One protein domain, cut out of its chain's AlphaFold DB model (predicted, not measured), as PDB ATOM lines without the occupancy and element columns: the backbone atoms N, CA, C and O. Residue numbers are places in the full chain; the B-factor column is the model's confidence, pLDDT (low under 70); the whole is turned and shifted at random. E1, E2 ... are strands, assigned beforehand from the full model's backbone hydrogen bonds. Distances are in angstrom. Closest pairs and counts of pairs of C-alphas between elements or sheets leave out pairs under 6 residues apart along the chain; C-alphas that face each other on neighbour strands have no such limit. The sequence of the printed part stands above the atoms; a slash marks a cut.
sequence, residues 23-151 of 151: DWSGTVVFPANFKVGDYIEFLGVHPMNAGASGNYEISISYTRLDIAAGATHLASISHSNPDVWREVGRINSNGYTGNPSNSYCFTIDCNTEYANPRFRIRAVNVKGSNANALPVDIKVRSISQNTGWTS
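AT A GLANCE: This is residues 23 to 151 of the 151 residues of an uncharacterized protein of Pedobacter sp. HMWF019 (UniProt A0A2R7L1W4). Two sheets of five strands stand face to face as an elongated sandwich, both strongly twisted, with most of their strands running lengthwise and at 15 degrees from sheet to sheet. One long side is bridged by E5 and E6, a nearly continuous strand that bends from the edge of one sheet to the edge of the other. The printed part has 129 residues, with no named helix and ten strands, E1 to E10 in order along the chain, and the class is all strand. The sheets run E1, E9, E3, E4, E6 and E5, E7, E8, E2, E10, both antiparallel throughout. The whole is compact, with a radius of gyration of the C-alphas of 14.7 A and spans of 44 by 24 by 22 A.

HOW THE PARTS SIT: In the first sheet, E3, residues 55 to 64, and E4, residues 67 to 76, form a hairpin with directions 169 degrees apart; N 60 and O 71 are 2.8 A apart, within hydrogen-bond range. On the other side of E3 is E9, residues 134 to 142, antiparallel at 161 degrees, with N 59 and O 139 at 2.8 A. The edge strand E1, residues 23 to 30, is antiparallel to E9 at 159 degrees, with N 26 and O 138 at 3.0 A. The opposite edge strand is E6, residues 89 to 94, antiparallel to E4 at 157 degrees, with N 72 and O 92 at 2.9 A. In the second sheet, E7, residues 106 to 111, and E8, residues 118 to 123, form a hairpin at 152 degrees, with N 109 and O 120 at 2.9 A. The edge strand E5, residues 85 to 87, is antiparallel to E7 at 137 degrees, with N 86 and O 110 at 2.9 A. E2, residues 39 to 47, is antiparallel to E8 at 156 degrees, with N 40 and O 121 at 2.9 A. E2 has staggered pairing: residues 39 to 44 pair with E8 and residues 44 to 47 with the edge strand E10, residues 146 to 150. E2 and E10 are antiparallel at 147 degrees, with N 44 and O 150 at 2.7 A. In the sandwich, two sheets face to face, the facing parts are 10.2 A centre to centre and their best planes 24 degrees apart. Between the sheets, the closest C-alphas of E4 and E7 are those of Ala 75 and Cys 110, 7.0 A apart, and those of E1 and E10 are Trp 24 and Trp 149, 7.6 A apart. E5 runs on into E6 across a break of 1 residue, at 48 degrees.

IN THESE COORDINATES: E1 begins at C-alpha 23, (541.646, 401.638, 373.234), and is 22.9 A long from first to last C-alpha. E3 and E4, 10 residues each, measure 30.2 A and 29.2 A; C-alpha 55 stands at (538.428, 389.973, 371.683). E9 measures 25.7 A, E2 23.3 A, E8 16.9 A, E7 16.5 A and E6 15.0 A. E10 measures 11.5 A and ends at C-alpha 150, (543.413, 400.657, 360.854), while E5, three residues, measures 6.9 A.

THE WHOLE: The two C-alphas farthest apart are those of Asn 49 and Ala 131, at 45.2 A. The printed part runs from residue 23 to residue 151, the chain's last, and has no cut. The link E6 to E7, 11 residues, is long; the links E3 to E4, E5 to E6 and E9 to E10 are tight, and the others are short. The mean pLDDT of the printed part is 91.8, and the model's confidence is under 70 at residues 98 to 102.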
ATOM      1  N   ASP A  23     542.853 400.896 373.589       92.62
ATOM      2  CA  ASP A  23     541.646 401.638 373.234       92.62
ATOM      3  C   ASP A  23     541.779 402.284 371.846       92.62
ATOM      4  O   ASP A  23     542.860 402.711 371.433       92.62
ATOM      5  N   TRP A  24     540.651 402.383 371.151       95.94
ATOM      6  CA  TRP A  24     540.421 403.231 369.986       95.94
ATOM      7  C   TRP A  24     539.120 404.008 370.196       95.94
ATOM      8  O   TRP A  24     538.165 403.495 370.786       95.94
ATOM      9  N   SER A  25     539.068 405.244 369.708       97.19
ATOM     10  CA  SER A  25     537.863 406.069 369.726       97.19
ATOM     11  C   SER A  25     537.701 406.802 368.405       97.19
ATOM     12  O   SER A  25     538.675 407.347 367.886       97.19
ATOM     13  N   GLY A  26     536.472 406.881 367.916       97.50
ATOM     14  CA  GLY A  26     536.133 407.630 366.717       97.50
ATOM     15  C   GLY A  26     534.645 407.936 366.649       97.50
ATOM     16  O   GLY A  26     533.860 407.472 367.475       97.50
ATOM     17  N   THR A  27     534.262 408.709 365.641       98.12
ATOM     18  CA  THR A  27     532.871 409.081 365.393       98.12
ATOM     19  C   THR A  27     532.560 408.818 363.930       98.12
ATOM     20  O   THR A  27     533.344 409.158 363.047       98.12
ATOM     21  N   VAL A  28     531.394 408.239 363.669       98.06
ATOM     22  CA  VAL A  28     530.843 408.111 362.316       98.06
ATOM     23  C   VAL A  28     529.546 408.891 362.215       98.06
ATOM     24  O   VAL A  28     528.837 409.063 363.205       98.06
ATOM     25  N   VAL A  29     529.223 409.378 361.021       97.88
ATOM     26  CA  VAL A  29     528.037 410.209 360.805       97.88
ATOM     27  C   VAL A  29     527.132 409.536 359.791       97.88
ATOM     28  O   VAL A  29     527.472 409.432 358.616       97.88
ATOM     29  N   PHE A  30     525.954 409.111 360.242       97.62
ATOM     30  CA  PHE A  30     524.904 408.682 359.327       97.62
ATOM     31  C   PHE A  30     524.201 409.914 358.745       97.62
ATOM     32  O   PHE A  30     523.826 410.815 359.510       97.62
ATOM     33  N   PRO A  31     523.994 409.979 357.418       96.50
ATOM     34  CA  PRO A  31     523.321 411.109 356.795       96.50
ATOM     35  C   PRO A  31     521.867 411.220 357.267       96.50
ATOM     36  O   PRO A  31     521.272 410.269 357.783       96.50
ATOM     37  N   ALA A  32     521.263 412.392 357.064       94.44
ATOM     38  CA  ALA A  32     519.820 412.536 357.221       94.44
ATOM     39  C   ALA A  32     519.088 411.493 356.356       94.44
ATOM     40  O   ALA A  32     519.537 411.150 355.262       94.44
ATOM     41  N   ASN A  33     517.948 410.999 356.839       92.69
ATOM     42  CA  ASN A  33     517.127 409.993 356.159       92.69
ATOM     43  C   ASN A  33     517.781 408.624 355.874       92.69
ATOM     44  O   ASN A  33     517.228 407.901 355.035       92.69
ATOM     45  N   PHE A  34     518.866 408.245 356.569       96.19
ATOM     46  CA  PHE A  34     519.422 406.885 356.499       96.19
ATOM     47  C   PHE A  34     518.337 405.810 356.675       96.19
ATOM     48  O   PHE A  34     517.312 406.027 357.336       96.19
ATOM     49  N   LYS A  35     518.539 404.651 356.054       96.88
ATOM     50  CA  LYS A  35     517.591 403.537 356.020       96.88
ATOM     51  C   LYS A  35     518.101 402.354 356.826       96.88
ATOM     52  O   LYS A  35     519.289 402.214 357.094       96.88
ATOM     53  N   VAL A  36     517.173 401.484 357.217       96.88
ATOM     54  CA  VAL A  36     517.527 400.175 357.774       96.88
ATOM     55  C   VAL A  36     518.371 399.428 356.742       96.88
ATOM     56  O   VAL A  36     517.978 399.331 355.584       96.88
ATOM     57  N   GLY A  37     519.519 398.912 357.172       97.06
ATOM     58  CA  GLY A  37     520.501 398.259 356.313       97.06
ATOM     59  C   GLY A  37     521.702 399.132 355.951       97.06
ATOM     60  O   GLY A  37     522.754 398.562 355.672       97.06
ATOM     61  N   ASP A  38     521.598 400.465 356.031       98.31
ATOM     62  CA  ASP A  38     522.745 401.355 355.813       98.31
ATOM     63  C   ASP A  38     523.847 401.045 356.830       98.31
ATOM     64  O   ASP A  38     523.571 400.790 358.007       98.31
ATOM     65  N   TYR A  39     525.105 401.069 356.393       98.50
ATOM     66  CA  TYR A  39     526.245 400.749 357.245       98.50
ATOM     67  C   TYR A  39     527.461 401.626 356.947       98.50
ATOM     68  O   TYR A  39     527.594 402.178 355.857       98.50
ATOM     69  N   ILE A  40     528.352 401.728 357.933       98.56
ATOM     70  CA  ILE A  40     529.650 402.400 357.830       98.56
ATOM     71  C   ILE A  40     530.702 401.471 358.447       98.56
ATOM     72  O   ILE A  40     530.605 401.128 359.628       98.56
ATOM     73  N   GLU A  41     531.682 401.036 357.651       98.25
ATOM     74  CA  GLU A  41     532.906 400.401 358.161       98.25
ATOM     75  C   GLU A  41     533.759 401.467 358.851       98.25
ATOM     76  O   GLU A  41     533.914 402.562 358.314       98.25
ATOM     77  N   PHE A  42     534.258 401.186 360.055       97.88
ATOM     78  CA  PHE A  42     534.903 402.220 360.878       97.88
ATOM     79  C   PHE A  42     536.235 401.806 361.504       97.88
ATOM     80  O   PHE A  42     536.964 402.672 361.981       97.88
ATOM     81  N   LEU A  43     536.545 400.505 361.566       97.75
ATOM     82  CA  LEU A  43     537.767 400.031 362.213       97.75
ATOM     83  C   LEU A  43     538.177 398.637 361.732       97.75
ATOM     84  O   LEU A  43     537.424 397.679 361.882       97.75
ATOM     85  N   GLY A  44     539.401 398.514 361.237       96.50
ATOM     86  CA  GLY A  44     540.151 397.269 361.098       96.50
ATOM     87  C   GLY A  44     540.985 396.975 362.348       96.50
ATOM     88  O   GLY A  44     541.511 397.892 362.988       96.50
ATOM     89  N   VAL A  45     541.116 395.696 362.697       94.50
ATOM     90  CA  VAL A  45     541.865 395.234 363.879       94.50
ATOM     91  C   VAL A  45     542.986 394.272 363.492       94.50
ATOM     92  O   VAL A  45     542.927 393.629 362.451       94.50
ATOM     93  N   HIS A  46     544.007 394.133 364.338       92.31
ATOM     94  CA  HIS A  46     545.182 393.296 364.062       92.31
ATOM     95  C   HIS A  46     545.475 392.352 365.238       92.31
ATOM     96  O   HIS A  46     546.371 392.607 366.043       92.31
ATOM     97  N   PRO A  47     544.722 391.250 365.409       90.81
ATOM     98  CA  PRO A  47     544.953 390.342 366.524       90.81
ATOM     99  C   PRO A  47     546.282 389.585 366.383       90.81
ATOM    100  O   PRO A  47     546.577 389.015 365.334       90.81
ATOM    101  N   MET A  48     547.061 389.527 367.465       87.38
ATOM    102  CA  MET A  48     548.437 389.010 367.473       87.38
ATOM    103  C   MET A  48     548.563 387.523 367.094       87.38
ATOM    104  O   MET A  48     549.374 387.172 366.240       87.38
ATOM    105  N   ASN A  49     547.778 386.637 367.717       86.06
ATOM    106  CA  ASN A  49     547.978 385.183 367.615       86.06
ATOM    107  C   ASN A  49     547.347 384.620 366.337       86.06
ATOM    108  O   ASN A  49     546.299 383.976 366.386       86.06
ATOM    109  N   ALA A  50     547.955 384.931 365.187       83.06
ATOM    110  CA  ALA A  50     547.447 384.610 363.854       83.06
ATOM    111  C   ALA A  50     545.978 385.045 363.663       83.06
ATOM    112  O   ALA A  50     545.181 384.327 363.073       83.06
ATOM    113  N   GLY A  51     545.572 386.194 364.209       80.12
ATOM    114  CA  GLY A  51     544.182 386.653 364.125       80.12
ATOM    115  C   GLY A  51     543.215 386.030 365.147       80.12
ATOM    116  O   GLY A  51     542.098 386.517 365.274       80.12
ATOM    117  N   ALA A  52     543.614 385.022 365.932       84.12
ATOM    118  CA  ALA A  52     542.718 384.326 366.870       84.12
ATOM    119  C   ALA A  52     542.608 384.971 368.267       84.12
ATOM    120  O   ALA A  52     541.731 384.611 369.049       84.12
ATOM    121  N   SER A  53     543.493 385.907 368.625       84.94
ATOM    122  CA  SER A  53     543.464 386.564 369.946       84.94
ATOM    123  C   SER A  53     542.491 387.741 370.037       84.94
ATOM    124  O   SER A  53     542.453 388.421 371.061       84.94
ATOM    125  N   GLY A  54     541.727 388.026 368.983       88.00
ATOM    126  CA  GLY A  54     540.945 389.252 368.888       88.00
ATOM    127  C   GLY A  54     539.670 389.168 369.711       88.00
ATOM    128  O   GLY A  54     538.708 388.562 369.265       88.00
ATOM    129  N   ASN A  55     539.643 389.797 370.885       94.00
ATOM    130  CA  ASN A  55     538.428 389.973 371.683       94.00
ATOM    131  C   ASN A  55     538.258 391.455 371.993       94.00
ATOM    132  O   ASN A  55     539.200 392.086 372.482       94.00
ATOM    133  N   TYR A  56     537.078 391.999 371.704       96.38
ATOM    134  CA  TYR A  56     536.843 393.438 371.711       96.38
ATOM    135  C   TYR A  56     535.516 393.786 372.373       96.38
ATOM    136  O   TYR A  56     534.491 393.161 372.107       96.38
ATOM    137  N   GLU A  57     535.550 394.823 373.199       97.50
ATOM    138  CA  GLU A  57     534.373 395.507 373.716       97.50
ATOM    139  C   GLU A  57     534.129 396.757 372.874       97.50
ATOM    140  O   GLU A  57     535.027 397.584 372.714       97.50
ATOM    141  N   ILE A  58     532.928 396.884 372.315       98.44
ATOM    142  CA  ILE A  58     532.565 397.972 371.404       98.44
ATOM    143  C   ILE A  58     531.378 398.717 371.996       98.44
ATOM    144  O   ILE A  58     530.252 398.209 372.002       98.44
ATOM    145  N   SER A  59     531.632 399.923 372.487       98.06
ATOM    146  CA  SER A  59     530.617 400.819 373.026       98.06
ATOM    147  C   SER A  59     530.249 401.878 372.001       98.06
ATOM    148  O   SER A  59     531.124 402.519 371.425       98.06
ATOM    149  N   ILE A  60     528.949 402.074 371.803       97.94
ATOM    150  CA  ILE A  60     528.399 403.152 370.985       97.94
ATOM    151  C   ILE A  60     527.500 404.046 371.822       97.94
ATOM    152  O   ILE A  60     526.778 403.562 372.699       97.94
ATOM    153  N   SER A  61     527.492 405.332 371.503       96.88
ATOM    154  CA  SER A  61     526.543 406.301 372.042       96.88
ATOM    155  C   SER A  61     526.190 407.338 370.993       96.88
ATOM    156  O   SER A  61     527.020 407.719 370.175       96.88
ATOM    157  N   TYR A  62     524.944 407.789 371.006       95.88
ATOM    158  CA  TYR A  62     524.486 408.813 370.082       95.88
ATOM    159  C   TYR A  62     523.305 409.567 370.660       95.88
ATOM    160  O   TYR A  62     522.479 409.024 371.401       95.88
ATOM    161  N   THR A  63     523.218 410.829 370.261       93.06
ATOM    162  CA  THR A  63     522.076 411.688 370.535       93.06
ATOM    163  C   THR A  63     521.710 412.448 369.270       93.06
ATOM    164  O   THR A  63     522.567 412.856 368.489       93.06
ATOM    165  N   ARG A  64     520.414 412.603 369.043       85.12
ATOM    166  CA  ARG A  64     519.822 413.444 367.998       85.12
ATOM    167  C   ARG A  64     518.396 413.677 368.418       85.12
ATOM    168  O   ARG A  64     517.793 412.739 368.900       85.12
ATOM    169  N   LEU A  65     517.875 414.888 368.245       83.25
ATOM    170  CA  LEU A  65     516.508 415.281 368.621       83.25
ATOM    171  C   LEU A  65     515.528 414.090 368.712       83.25
ATOM    172  O   LEU A  65     515.326 413.378 367.720       83.25
ATOM    173  N   ASP A  66     514.991 413.870 369.914       83.69
ATOM    174  CA  ASP A  66     514.076 412.776 370.282       83.69
ATOM    175  C   ASP A  66     514.663 411.347 370.264       83.69
ATOM    176  O   ASP A  66     513.923 410.362 370.230       83.69
ATOM    177  N   ILE A  67     515.992 411.208 370.308       88.75
ATOM    178  CA  ILE A  67     516.693 409.955 370.603       88.75
ATOM    179  C   ILE A  67     518.007 410.207 371.365       88.75
ATOM    180  O   ILE A  67     518.841 411.025 370.980       88.75
ATOM    181  N   ALA A  68     518.219 409.447 372.435       91.50
ATOM    182  CA  ALA A  68     519.504 409.284 373.106       91.50
ATOM    183  C   ALA A  68     519.647 407.816 373.504       91.50
ATOM    184  O   ALA A  68     518.800 407.286 374.223       91.50
ATOM    185  N   ALA A  69     520.675 407.140 373.002       92.88
ATOM    186  CA  ALA A  69     520.867 405.724 373.280       92.88
ATOM    187  C   ALA A  69     522.347 405.348 373.291       92.88
ATOM    188  O   ALA A  69     523.189 406.007 372.680       92.88
ATOM    189  N   GLY A  70     522.643 404.253 373.982       93.62
ATOM    190  CA  GLY A  70     523.969 403.658 374.018       93.62
ATOM    191  C   GLY A  70     523.905 402.145 374.162       93.62
ATOM    192  O   GLY A  70     522.919 401.592 374.653       93.62
ATOM    193  N   ALA A  71     524.943 401.462 373.700       95.31
ATOM    194  CA  ALA A  71     525.034 400.009 373.767       95.31
ATOM    195  C   ALA A  71     526.486 399.541 373.801       95.31
ATOM    196  O   ALA A  71     527.354 400.181 373.213       95.31
ATOM    197  N   THR A  72     526.722 398.392 374.431       97.38
ATOM    198  CA  THR A  72     528.012 397.697 374.438       97.38
ATOM    199  C   THR A  72     527.862 396.321 373.797       97.38
ATOM    200  O   THR A  72     526.906 395.593 374.080       97.38
ATOM    201  N   HIS A  73     528.822 395.963 372.952       97.88
ATOM    202  CA  HIS A  73     528.880 394.708 372.209       97.88
ATOM    203  C   HIS A  73     530.193 393.975 372.506       97.88
ATOM    204  O   HIS A  73     531.204 394.622 372.785       97.88
ATOM    205  N   LEU A  74     530.180 392.642 372.426       97.44
ATOM    206  CA  LEU A  74     531.375 391.803 372.542       97.44
ATOM    207  C   LEU A  74     531.635 391.058 371.240       97.44
ATOM    208  O   LEU A  74     530.862 390.182 370.855       97.44
ATOM    209  N   ALA A  75     532.746 391.391 370.589       95.75
ATOM    210  CA  ALA A  75     533.194 390.744 369.367       95.75
ATOM    211  C   ALA A  75     534.378 389.816 369.639       95.75
ATOM    212  O   ALA A  75     535.265 390.129 370.436       95.75
ATOM    213  N   SER A  76     534.411 388.702 368.912       92.88
ATOM    214  CA  SER A  76     535.550 387.792 368.856       92.88
ATOM    215  C   SER A  76     535.948 387.564 367.399       92.88
ATOM    216  O   SER A  76     535.085 387.495 366.521       92.88
ATOM    217  N   ILE A  77     537.249 387.481 367.146       91.50
ATOM    218  CA  ILE A  77     537.842 387.222 365.836       91.50
ATOM    219  C   ILE A  77     538.466 385.830 365.868       91.50
ATOM    220  O   ILE A  77     539.181 385.484 366.808       91.50
ATOM    221  N   SER A  78     538.204 385.037 364.832       82.56
ATOM    222  CA  SER A  78     538.856 383.747 364.630       82.56
ATOM    223  C   SER A  78     539.868 383.829 363.485       82.56
ATOM    224  O   SER A  78     539.852 384.756 362.683       82.56
ATOM    225  N   HIS A  79     540.761 382.840 363.414       79.62
ATOM    226  CA  HIS A  79     541.835 382.788 362.424       79.62
ATOM    227  C   HIS A  79     541.326 382.672 360.977       79.62
ATOM    228  O   HIS A  79     541.700 383.473 360.137       79.62
ATOM    229  N   SER A  80     540.486 381.682 360.661       79.12
ATOM    230  CA  SER A  80     540.213 381.285 359.269       79.12
ATOM    231  C   SER A  80     538.724 381.336 358.923       79.12
ATOM    232  O   SER A  80     538.135 380.326 358.530       79.12
ATOM    233  N   ASN A  81     538.099 382.503 359.078       86.56
ATOM    234  CA  ASN A  81     536.716 382.703 358.651       86.56
ATOM    235  C   ASN A  81     536.630 383.299 357.233       86.56
ATOM    236  O   ASN A  81     537.540 384.008 356.801       86.56
ATOM    237  N   PRO A  82     535.527 383.032 356.508       90.88
ATOM    238  CA  PRO A  82     535.260 383.670 355.224       90.88
ATOM    239  C   PRO A  82     534.906 385.153 355.399       90.88
ATOM    240  O   PRO A  82     534.471 385.563 356.483       90.88
ATOM    241  N   ASP A  83     535.009 385.909 354.301       94.94
ATOM    242  CA  ASP A  83     534.572 387.306 354.172       94.94
ATOM    243  C   ASP A  83     533.045 387.425 354.315       94.94
ATOM    244  O   ASP A  83     532.283 387.443 353.350       94.94
ATOM    245  N   VAL A  84     532.579 387.401 355.564       94.88
ATOM    246  CA  VAL A  84     531.160 387.418 355.924       94.88
ATOM    247  C   VAL A  84     530.962 388.290 357.151       94.88
ATOM    248  O   VAL A  84     531.527 388.041 358.221       94.88
ATOM    249  N   TRP A  85     530.067 389.260 357.003       96.62
ATOM    250  CA  TRP A  85     529.597 390.115 358.080       96.62
ATOM    251  C   TRP A  85     528.599 389.387 358.972       96.62
ATOM    252  O   TRP A  85     527.618 388.821 358.491       96.62
ATOM    253  N   ARG A  86     528.838 389.426 360.281       95.62
ATOM    254  CA  ARG A  86     527.966 388.830 361.296       95.62
ATOM    255  C   ARG A  86     527.658 389.855 362.367       95.62
ATOM    256  O   ARG A  86     528.554 390.572 362.800       95.62
ATOM    257  N   GLU A  87     526.405 389.905 362.796       97.25
ATOM    258  CA  GLU A  87     526.000 390.775 363.894       97.25
ATOM    259  C   GLU A  87     526.684 390.345 365.199       97.25
ATOM    260  O   GLU A  87     526.736 389.160 365.536       97.25
ATOM    261  N   VAL A  88     527.240 391.316 365.916       97.06
ATOM    262  CA  VAL A  88     527.953 391.115 367.176       97.06
ATOM    263  C   VAL A  88     526.956 391.065 368.328       97.06
ATOM    264  O   VAL A  88     526.029 391.871 368.411       97.06
ATOM    265  N   GLY A  89     527.190 390.152 369.272       95.06
ATOM    266  CA  GLY A  89     526.385 390.044 370.481       95.06
ATOM    267  C   GLY A  89     526.407 391.337 371.294       95.06
ATOM    268  O   GLY A  89     527.461 391.800 371.737       95.06
ATOM    269  N   ARG A  90     525.228 391.912 371.522       94.75
ATOM    270  CA  ARG A  90     525.047 393.030 372.443       94.75
ATOM    271  C   ARG A  90     524.921 392.515 373.870       94.75
ATOM    272  O   ARG A  90     524.070 391.675 374.144       94.75
ATOM    273  N   ILE A  91     525.728 393.054 374.779       95.12
ATOM    274  CA  ILE A  91     525.734 392.636 376.189       95.12
ATOM    275  C   ILE A  91     524.954 393.575 377.101       95.12
ATOM    276  O   ILE A  91     524.445 393.150 378.133       95.12
ATOM    277  N   ASN A  92     524.863 394.852 376.737       92.06
ATOM    278  CA  ASN A  92     524.122 395.848 377.496       92.06
ATOM    279  C   ASN A  92     523.653 396.968 376.563       92.06
ATOM    280  O   ASN A  92     524.345 397.314 375.604       92.06
ATOM    281  N   SER A  93     522.500 397.558 376.854       91.44
ATOM    282  CA  SER A  93     522.029 398.758 376.165       91.44
ATOM    283  C   SER A  93     521.114 399.593 377.025       91.44
ATOM    284  O   SER A  93     520.325 399.066 377.803       91.44
ATOM    285  N   ASN A  94     521.166 400.895 376.775       87.88
ATOM    286  CA  ASN A  94     520.211 401.859 377.271       87.88
ATOM    287  C   ASN A  94     519.538 402.534 376.071       87.88
ATOM    288  O   ASN A  94     520.177 403.282 375.330       87.88
ATOM    289  N   GLY A  95     518.272 402.196 375.836       83.69
ATOM    290  CA  GLY A  95     517.458 402.811 374.794       83.69
ATOM    291  C   GLY A  95     516.759 404.076 375.292       83.69
ATOM    292  O   GLY A  95     516.558 404.240 376.489       83.69
ATOM    293  N   TYR A  96     516.355 404.954 374.371       77.81
ATOM    294  CA  TYR A  96     515.725 406.232 374.730       77.81
ATOM    295  C   TYR A  96     514.330 406.085 375.354       77.81
ATOM    296  O   TYR A  96     513.990 406.788 376.299       77.81
ATOM    297  N   THR A  97     513.500 405.182 374.816       70.38
ATOM    298  CA  THR A  97     512.150 404.934 375.345       70.38
ATOM    299  C   THR A  97     512.158 403.705 376.245       70.38
ATOM    300  O   THR A  97     512.934 402.778 376.014       70.38
ATOM    301  N   GLY A  98     511.276 403.663 377.249       60.91
ATOM    302  CA  GLY A  98     511.176 402.569 378.231       60.91
ATOM    303  C   GLY A  98     510.882 401.169 377.661       60.91
ATOM    304  O   GLY A  98     510.669 400.237 378.427       60.91
ATOM    305  N   ASN A  99     510.871 401.003 376.334       65.06
ATOM    306  CA  ASN A  99     510.927 399.717 375.653       65.06
ATOM    307  C   ASN A  99     512.379 399.404 375.215       65.06
ATOM    308  O   ASN A  99     512.798 399.829 374.130       65.06
ATOM    309  N   PRO A 100     513.162 398.663 376.016       60.94
ATOM    310  CA  PRO A 100     514.596 398.471 375.779       60.94
ATOM    311  C   PRO A 100     514.914 397.739 374.464       60.94
ATOM    312  O   PRO A 100     515.971 397.964 373.875       60.94
ATOM    313  N   SER A 101     513.995 396.921 373.948       61.34
ATOM    314  CA  SER A 101     514.249 396.055 372.790       61.34
ATOM    315  C   SER A 101     514.104 396.751 371.431       61.34
ATOM    316  O   SER A 101     514.559 396.199 370.433       61.34
ATOM    317  N   ASN A 102     513.503 397.949 371.367       69.56
ATOM    318  CA  ASN A 102     513.202 398.645 370.101       69.56
ATOM    319  C   ASN A 102     513.553 400.152 370.112       69.56
ATOM    320  O   ASN A 102     513.035 400.941 369.316       69.56
ATOM    321  N   SER A 103     514.422 400.563 371.038       82.19
ATOM    322  CA  SER A 103     514.755 401.975 371.300       82.19
ATOM    323  C   SER A 103     516.171 402.373 370.875       82.19
ATOM    324  O   SER A 103     516.752 403.292 371.449       82.19
ATOM    325  N   TYR A 104     516.741 401.678 369.890       89.50
ATOM    326  CA  TYR A 104     518.075 401.935 369.349       89.50
ATOM    327  C   TYR A 104     518.049 401.899 367.818       89.50
ATOM    328  O   TYR A 104     517.259 401.170 367.223       89.50
ATOM    329  N   CYS A 105     518.926 402.679 367.186       93.31
ATOM    330  CA  CYS A 105     519.070 402.754 365.732       93.31
ATOM    331  C   CYS A 105     520.077 401.750 365.174       93.31
ATOM    332  O   CYS A 105     519.938 401.342 364.025       93.31
ATOM    333  N   PHE A 106     521.082 401.353 365.956       96.25
ATOM    334  CA  PHE A 106     522.275 400.699 365.419       96.25
ATOM    335  C   PHE A 106     522.617 399.379 366.099       96.25
ATOM    336  O   PHE A 106     522.304 399.153 367.270       96.25
ATOM    337  N   THR A 107     523.307 398.536 365.342       97.19
ATOM    338  CA  THR A 107     524.030 397.357 365.813       97.19
ATOM    339  C   THR A 107     525.450 397.373 365.250       97.19
ATOM    340  O   THR A 107     525.754 398.153 364.344       97.19
ATOM    341  N   ILE A 108     526.315 396.523 365.788       98.38
ATOM    342  CA  ILE A 108     527.676 396.331 365.290       98.38
ATOM    343  C   ILE A 108     527.738 394.994 364.570       98.38
ATOM    344  O   ILE A 108     527.265 393.994 365.102       98.38
ATOM    345  N   ASP A 109     528.360 394.967 363.395       98.25
ATOM    346  CA  ASP A 109     528.739 393.726 362.735       98.25
ATOM    347  C   ASP A 109     530.266 393.583 362.742       98.25
ATOM    348  O   ASP A 109     531.002 394.569 362.638       98.25
ATOM    349  N   CYS A 110     530.742 392.343 362.813       96.38
ATOM    350  CA  CYS A 110     532.138 392.001 362.606       96.38
ATOM    351  C   CYS A 110     532.312 391.177 361.333       96.38
ATOM    352  O   CYS A 110     531.518 390.287 361.014       96.38
ATOM    353  N   ASN A 111     533.387 391.474 360.619       95.88
ATOM    354  CA  ASN A 111     533.966 390.590 359.636       95.88
ATOM    355  C   ASN A 111     535.237 389.988 360.229       95.88
ATOM    356  O   ASN A 111     536.031 390.680 360.865       95.88
ATOM    357  N   THR A 112     535.394 388.686 360.048       93.19
ATOM    358  CA  THR A 112     536.477 387.889 360.643       93.19
ATOM    359  C   THR A 112     537.346 387.245 359.566       93.19
ATOM    360  O   THR A 112     538.033 386.269 359.843       93.19
ATOM    361  N   GLU A 113     537.292 387.779 358.343       92.88
ATOM    362  CA  GLU A 113     538.156 387.390 357.234       92.88
ATOM    363  C   GLU A 113     539.620 387.298 357.680       92.88
ATOM    364  O   GLU A 113     540.140 388.187 358.368       92.88
ATOM    365  N   TYR A 114     540.289 386.213 357.283       88.06
ATOM    366  CA  TYR A 114     541.700 386.008 357.586       88.06
ATOM    367  C   TYR A 114     542.537 387.219 357.154       88.06
ATOM    368  O   TYR A 114     542.436 387.687 356.023       88.06
ATOM    369  N   ALA A 115     543.371 387.714 358.073       87.56
ATOM    370  CA  ALA A 115     544.240 388.883 357.898       87.56
ATOM    371  C   ALA A 115     543.531 390.225 357.611       87.56
ATOM    372  O   ALA A 115     544.216 391.236 357.467       87.56
ATOM    373  N   ASN A 116     542.196 390.269 357.588       92.69
ATOM    374  CA  ASN A 116     541.423 391.490 357.366       92.69
ATOM    375  C   ASN A 116     540.177 391.611 358.279       92.69
ATOM    376  O   ASN A 116     539.071 391.888 357.792       92.69
ATOM    377  N   PRO A 117     540.298 391.389 359.606       94.62
ATOM    378  CA  PRO A 117     539.161 391.524 360.500       94.62
ATOM    379  C   PRO A 117     538.806 392.998 360.713       94.62
ATOM    380  O   PRO A 117     539.667 393.848 360.956       94.62
ATOM    381  N   ARG A 118     537.513 393.304 360.635       96.44
ATOM    382  CA  ARG A 118     537.004 394.678 360.607       96.44
ATOM    383  C   ARG A 118     535.603 394.786 361.188       96.44
ATOM    384  O   ARG A 118     534.851 393.812 361.236       96.44
ATOM    385  N   PHE A 119     535.256 395.983 361.634       98.31
ATOM    386  CA  PHE A 119     533.968 396.317 362.211       98.31
ATOM    387  C   PHE A 119     533.234 397.335 361.360       98.31
ATOM    388  O   PHE A 119     533.817 398.265 360.796       98.31
ATOM    389  N   ARG A 120     531.915 397.179 361.350       98.38
ATOM    390  CA  ARG A 120     530.999 398.181 360.832       98.38
ATOM    391  C   ARG A 120     529.860 398.389 361.799       98.38
ATOM    392  O   ARG A 120     529.475 397.487 362.543       98.38
ATOM    393  N   ILE A 121     529.297 399.578 361.753       98.62
ATOM    394  CA  ILE A 121     528.030 399.881 362.394       98.62
ATOM    395  C   ILE A 121     526.938 399.843 361.332       98.62
ATOM    396  O   ILE A 121     527.135 400.339 360.225       98.62
ATOM    397  N   ARG A 122     525.795 399.236 361.651       98.38
ATOM    398  CA  ARG A 122     524.665 399.083 360.728       98.38
ATOM    399  C   ARG A 122     523.379 399.587 361.360       98.38
ATOM    400  O   ARG A 122     523.091 399.301 362.523       98.38
ATOM    401  N   ALA A 123     522.590 400.314 360.580       97.19
ATOM    402  CA  ALA A 123     521.260 400.754 360.956       97.19
ATOM    403  C   ALA A 123     520.287 399.564 360.972       97.19
ATOM    404  O   ALA A 123     520.077 398.887 359.967       97.19
ATOM    405  N   VAL A 124     519.667 399.327 362.123       94.94
ATOM    406  CA  VAL A 124     518.598 398.335 362.344       94.94
ATOM    407  C   VAL A 124     517.247 399.000 362.594       94.94
ATOM    408  O   VAL A 124     516.207 398.356 362.509       94.94
ATOM    409  N   ASN A 125     517.256 400.302 362.877       92.00
ATOM    410  CA  ASN A 125     516.066 401.117 363.045       92.00
ATOM    411  C   ASN A 125     516.370 402.571 362.687       92.00
ATOM    412  O   ASN A 125     517.521 403.000 362.726       92.00
ATOM    413  N   VAL A 126     515.328 403.347 362.410       91.06
ATOM    414  CA  VAL A 126     515.437 404.784 362.151       91.06
ATOM    415  C   VAL A 126     514.583 405.509 363.190       91.06
ATOM    416  O   VAL A 126     513.353 405.459 363.138       91.06
ATOM    417  N   LYS A 127     515.234 406.127 364.182       88.69
ATOM    418  CA  LYS A 127     514.583 406.835 365.298       88.69
ATOM    419  C   LYS A 127     515.138 408.247 365.485       88.69
ATOM    420  O   LYS A 127     516.263 408.547 365.074       88.69
ATOM    421  N   GLY A 128     514.352 409.086 366.152       85.56
ATOM    422  CA  GLY A 128     514.610 410.519 366.284       85.56
ATOM    423  C   GLY A 128     514.335 411.276 364.985       85.56
ATOM    424  O   GLY A 128     513.741 410.742 364.047       85.56
ATOM    425  N   SER A 129     514.774 412.531 364.925       86.19
ATOM    426  CA  SER A 129     514.586 413.380 363.745       86.19
ATOM    427  C   SER A 129     515.255 412.806 362.488       86.19
ATOM    428  O   SER A 129     516.468 412.600 362.452       86.19
ATOM    429  N   ASN A 130     514.476 412.629 361.416       89.56
ATOM    430  CA  ASN A 130     514.982 412.179 360.112       89.56
ATOM    431  C   ASN A 130     515.593 413.310 359.271       89.56
ATOM    432  O   ASN A 130     516.286 413.038 358.293       89.56
ATOM    433  N   ALA A 131     515.368 414.565 359.664       92.12
ATOM    434  CA  ALA A 131     515.862 415.741 358.953       92.12
ATOM    435  C   ALA A 131     517.345 416.038 359.227       92.12
ATOM    436  O   ALA A 131     517.964 416.792 358.484       92.12
ATOM    437  N   ASN A 132     517.918 415.445 360.279       93.12
ATOM    438  CA  ASN A 132     519.273 415.737 360.735       93.12
ATOM    439  C   ASN A 132     520.168 414.500 360.642       93.12
ATOM    440  O   ASN A 132     519.724 413.372 360.886       93.12
ATOM    441  N   ALA A 133     521.446 414.718 360.334       95.38
ATOM    442  CA  ALA A 133     522.467 413.683 360.441       95.38
ATOM    443  C   ALA A 133     522.594 413.184 361.892       95.38
ATOM    444  O   ALA A 133     522.273 413.906 362.839       95.38
ATOM    445  N   LEU A 134     523.033 411.937 362.061       96.19
ATOM    446  CA  LEU A 134     523.217 411.300 363.365       96.19
ATOM    447  C   LEU A 134     524.692 410.949 363.569       96.19
ATOM    448  O   LEU A 134     525.139 409.947 363.003       96.19
ATOM    449  N   PRO A 135     525.448 411.746 364.346       97.19
ATOM    450  CA  PRO A 135     526.766 411.332 364.797       97.19
ATOM    451  C   PRO A 135     526.628 410.179 365.798       97.19
ATOM    452  O   PRO A 135     525.741 410.181 366.656       97.19
ATOM    453  N   VAL A 136     527.505 409.191 365.666       98.12
ATOM    454  CA  VAL A 136     527.616 408.053 366.573       98.12
ATOM    455  C   VAL A 136     529.047 407.967 367.055       98.12
ATOM    456  O   VAL A 136     529.955 407.708 366.265       98.12
ATOM    457  N   ASP A 137     529.225 408.173 368.352       98.44
ATOM    458  CA  ASP A 137     530.508 408.027 369.016       98.44
ATOM    459  C   ASP A 137     530.747 406.553 369.315       98.44
ATOM    460  O   ASP A 137     529.849 405.838 369.771       98.44
ATOM    461  N   ILE A 138     531.965 406.100 369.040       98.56
ATOM    462  CA  ILE A 138     532.373 404.709 369.154       98.56
ATOM    463  C   ILE A 138     533.655 404.647 369.975       98.56
ATOM    464  O   ILE A 138     534.640 405.320 369.674       98.56
ATOM    465  N   LYS A 139     533.658 403.786 370.992       98.06
ATOM    466  CA  LYS A 139     534.862 403.358 371.702       98.06
ATOM    467  C   LYS A 139     535.042 401.858 371.515       98.06
ATOM    468  O   LYS A 139     534.116 401.089 371.765       98.06
ATOM    469  N   VAL A 140     536.240 401.445 371.123       97.81
ATOM    470  CA  VAL A 140     536.636 400.038 371.041       97.81
ATOM    471  C   VAL A 140     537.760 399.788 372.026       97.81
ATOM    472  O   VAL A 140     538.777 400.471 371.986       97.81
ATOM    473  N   ARG A 141     537.581 398.797 372.896       96.25
ATOM    474  CA  ARG A 141     538.604 398.326 373.825       96.25
ATOM    475  C   ARG A 141     538.993 396.900 373.474       96.25
ATOM    476  O   ARG A 141     538.139 396.017 373.406       96.25
ATOM    477  N   SER A 142     540.281 396.652 373.280       94.00
ATOM    478  CA  SER A 142     540.809 395.298 373.187       94.00
ATOM    479  C   SER A 142     540.832 394.661 374.580       94.00
ATOM    480  O   SER A 142     541.391 395.215 375.524       94.00
ATOM    481  N   ILE A 143     540.168 393.514 374.721       92.88
ATOM    482  CA  ILE A 143     540.106 392.733 375.966       92.88
ATOM    483  C   ILE A 143     541.293 391.764 376.051       92.88
ATOM    484  O   ILE A 143     541.779 391.467 377.137       92.88
ATOM    485  N   SER A 144     541.731 391.251 374.900       89.31
ATOM    486  CA  SER A 144     542.887 390.360 374.758       89.31
ATOM    487  C   SER A 144     543.952 391.049 373.901       89.31
ATOM    488  O   SER A 144     544.083 392.259 373.987       89.31
ATOM    489  N   GLN A 145     544.731 390.333 373.093       88.50
ATOM    490  CA  GLN A 145     545.879 390.897 372.383       88.50
ATOM    491  C   GLN A 145     545.525 391.398 370.980       88.50
ATOM    492  O   GLN A 145     545.152 390.615 370.097       88.50
ATOM    493  N   ASN A 146     545.758 392.691 370.770       91.06
ATOM    494  CA  ASN A 146     545.690 393.387 369.491       91.06
ATOM    495  C   ASN A 146     546.989 394.178 369.269       91.06
ATOM    496  O   ASN A 146     547.474 394.827 370.193       91.06
ATOM    497  N   THR A 147     547.571 394.110 368.074       89.94
ATOM    498  CA  THR A 147     548.841 394.780 367.752       89.94
ATOM    499  C   THR A 147     548.638 396.175 367.168       89.94
ATOM    500  O   THR A 147     549.541 397.003 367.268       89.94
ATOM    501  N   GLY A 148     547.455 396.487 366.630       90.75
ATOM    502  CA  GLY A 148     547.187 397.787 366.022       90.75
ATOM    503  C   GLY A 148     545.755 397.980 365.537       90.75
ATOM    504  O   GLY A 148     544.908 397.092 365.634       90.75
ATOM    505  N   TRP A 149     545.505 399.165 364.995       93.44
ATOM    506  CA  TRP A 149     544.220 399.606 364.460       93.44
ATOM    507  C   TRP A 149     544.429 400.171 363.053       93.44
ATOM    508  O   TRP A 149     545.438 400.837 362.816       93.44
ATOM    509  N   THR A 150     543.473 399.961 362.151       93.81
ATOM    510  CA  THR A 150     543.413 400.657 360.854       93.81
ATOM    511  C   THR A 150     542.057 401.340 360.744       93.81
ATOM    512  O   THR A 150     541.042 400.657 360.808       93.81
ATOM    513  N   SER A 151     542.026 402.664 360.613       82.06
ATOM    514  CA  SER A 151     540.795 403.469 360.523       82.06
ATOM    515  C   SER A 151     540.717 404.217 359.208       82.06
ATOM    516  O   SER A 151     541.774 404.784 358.845       82.06
TER     517      SER A 151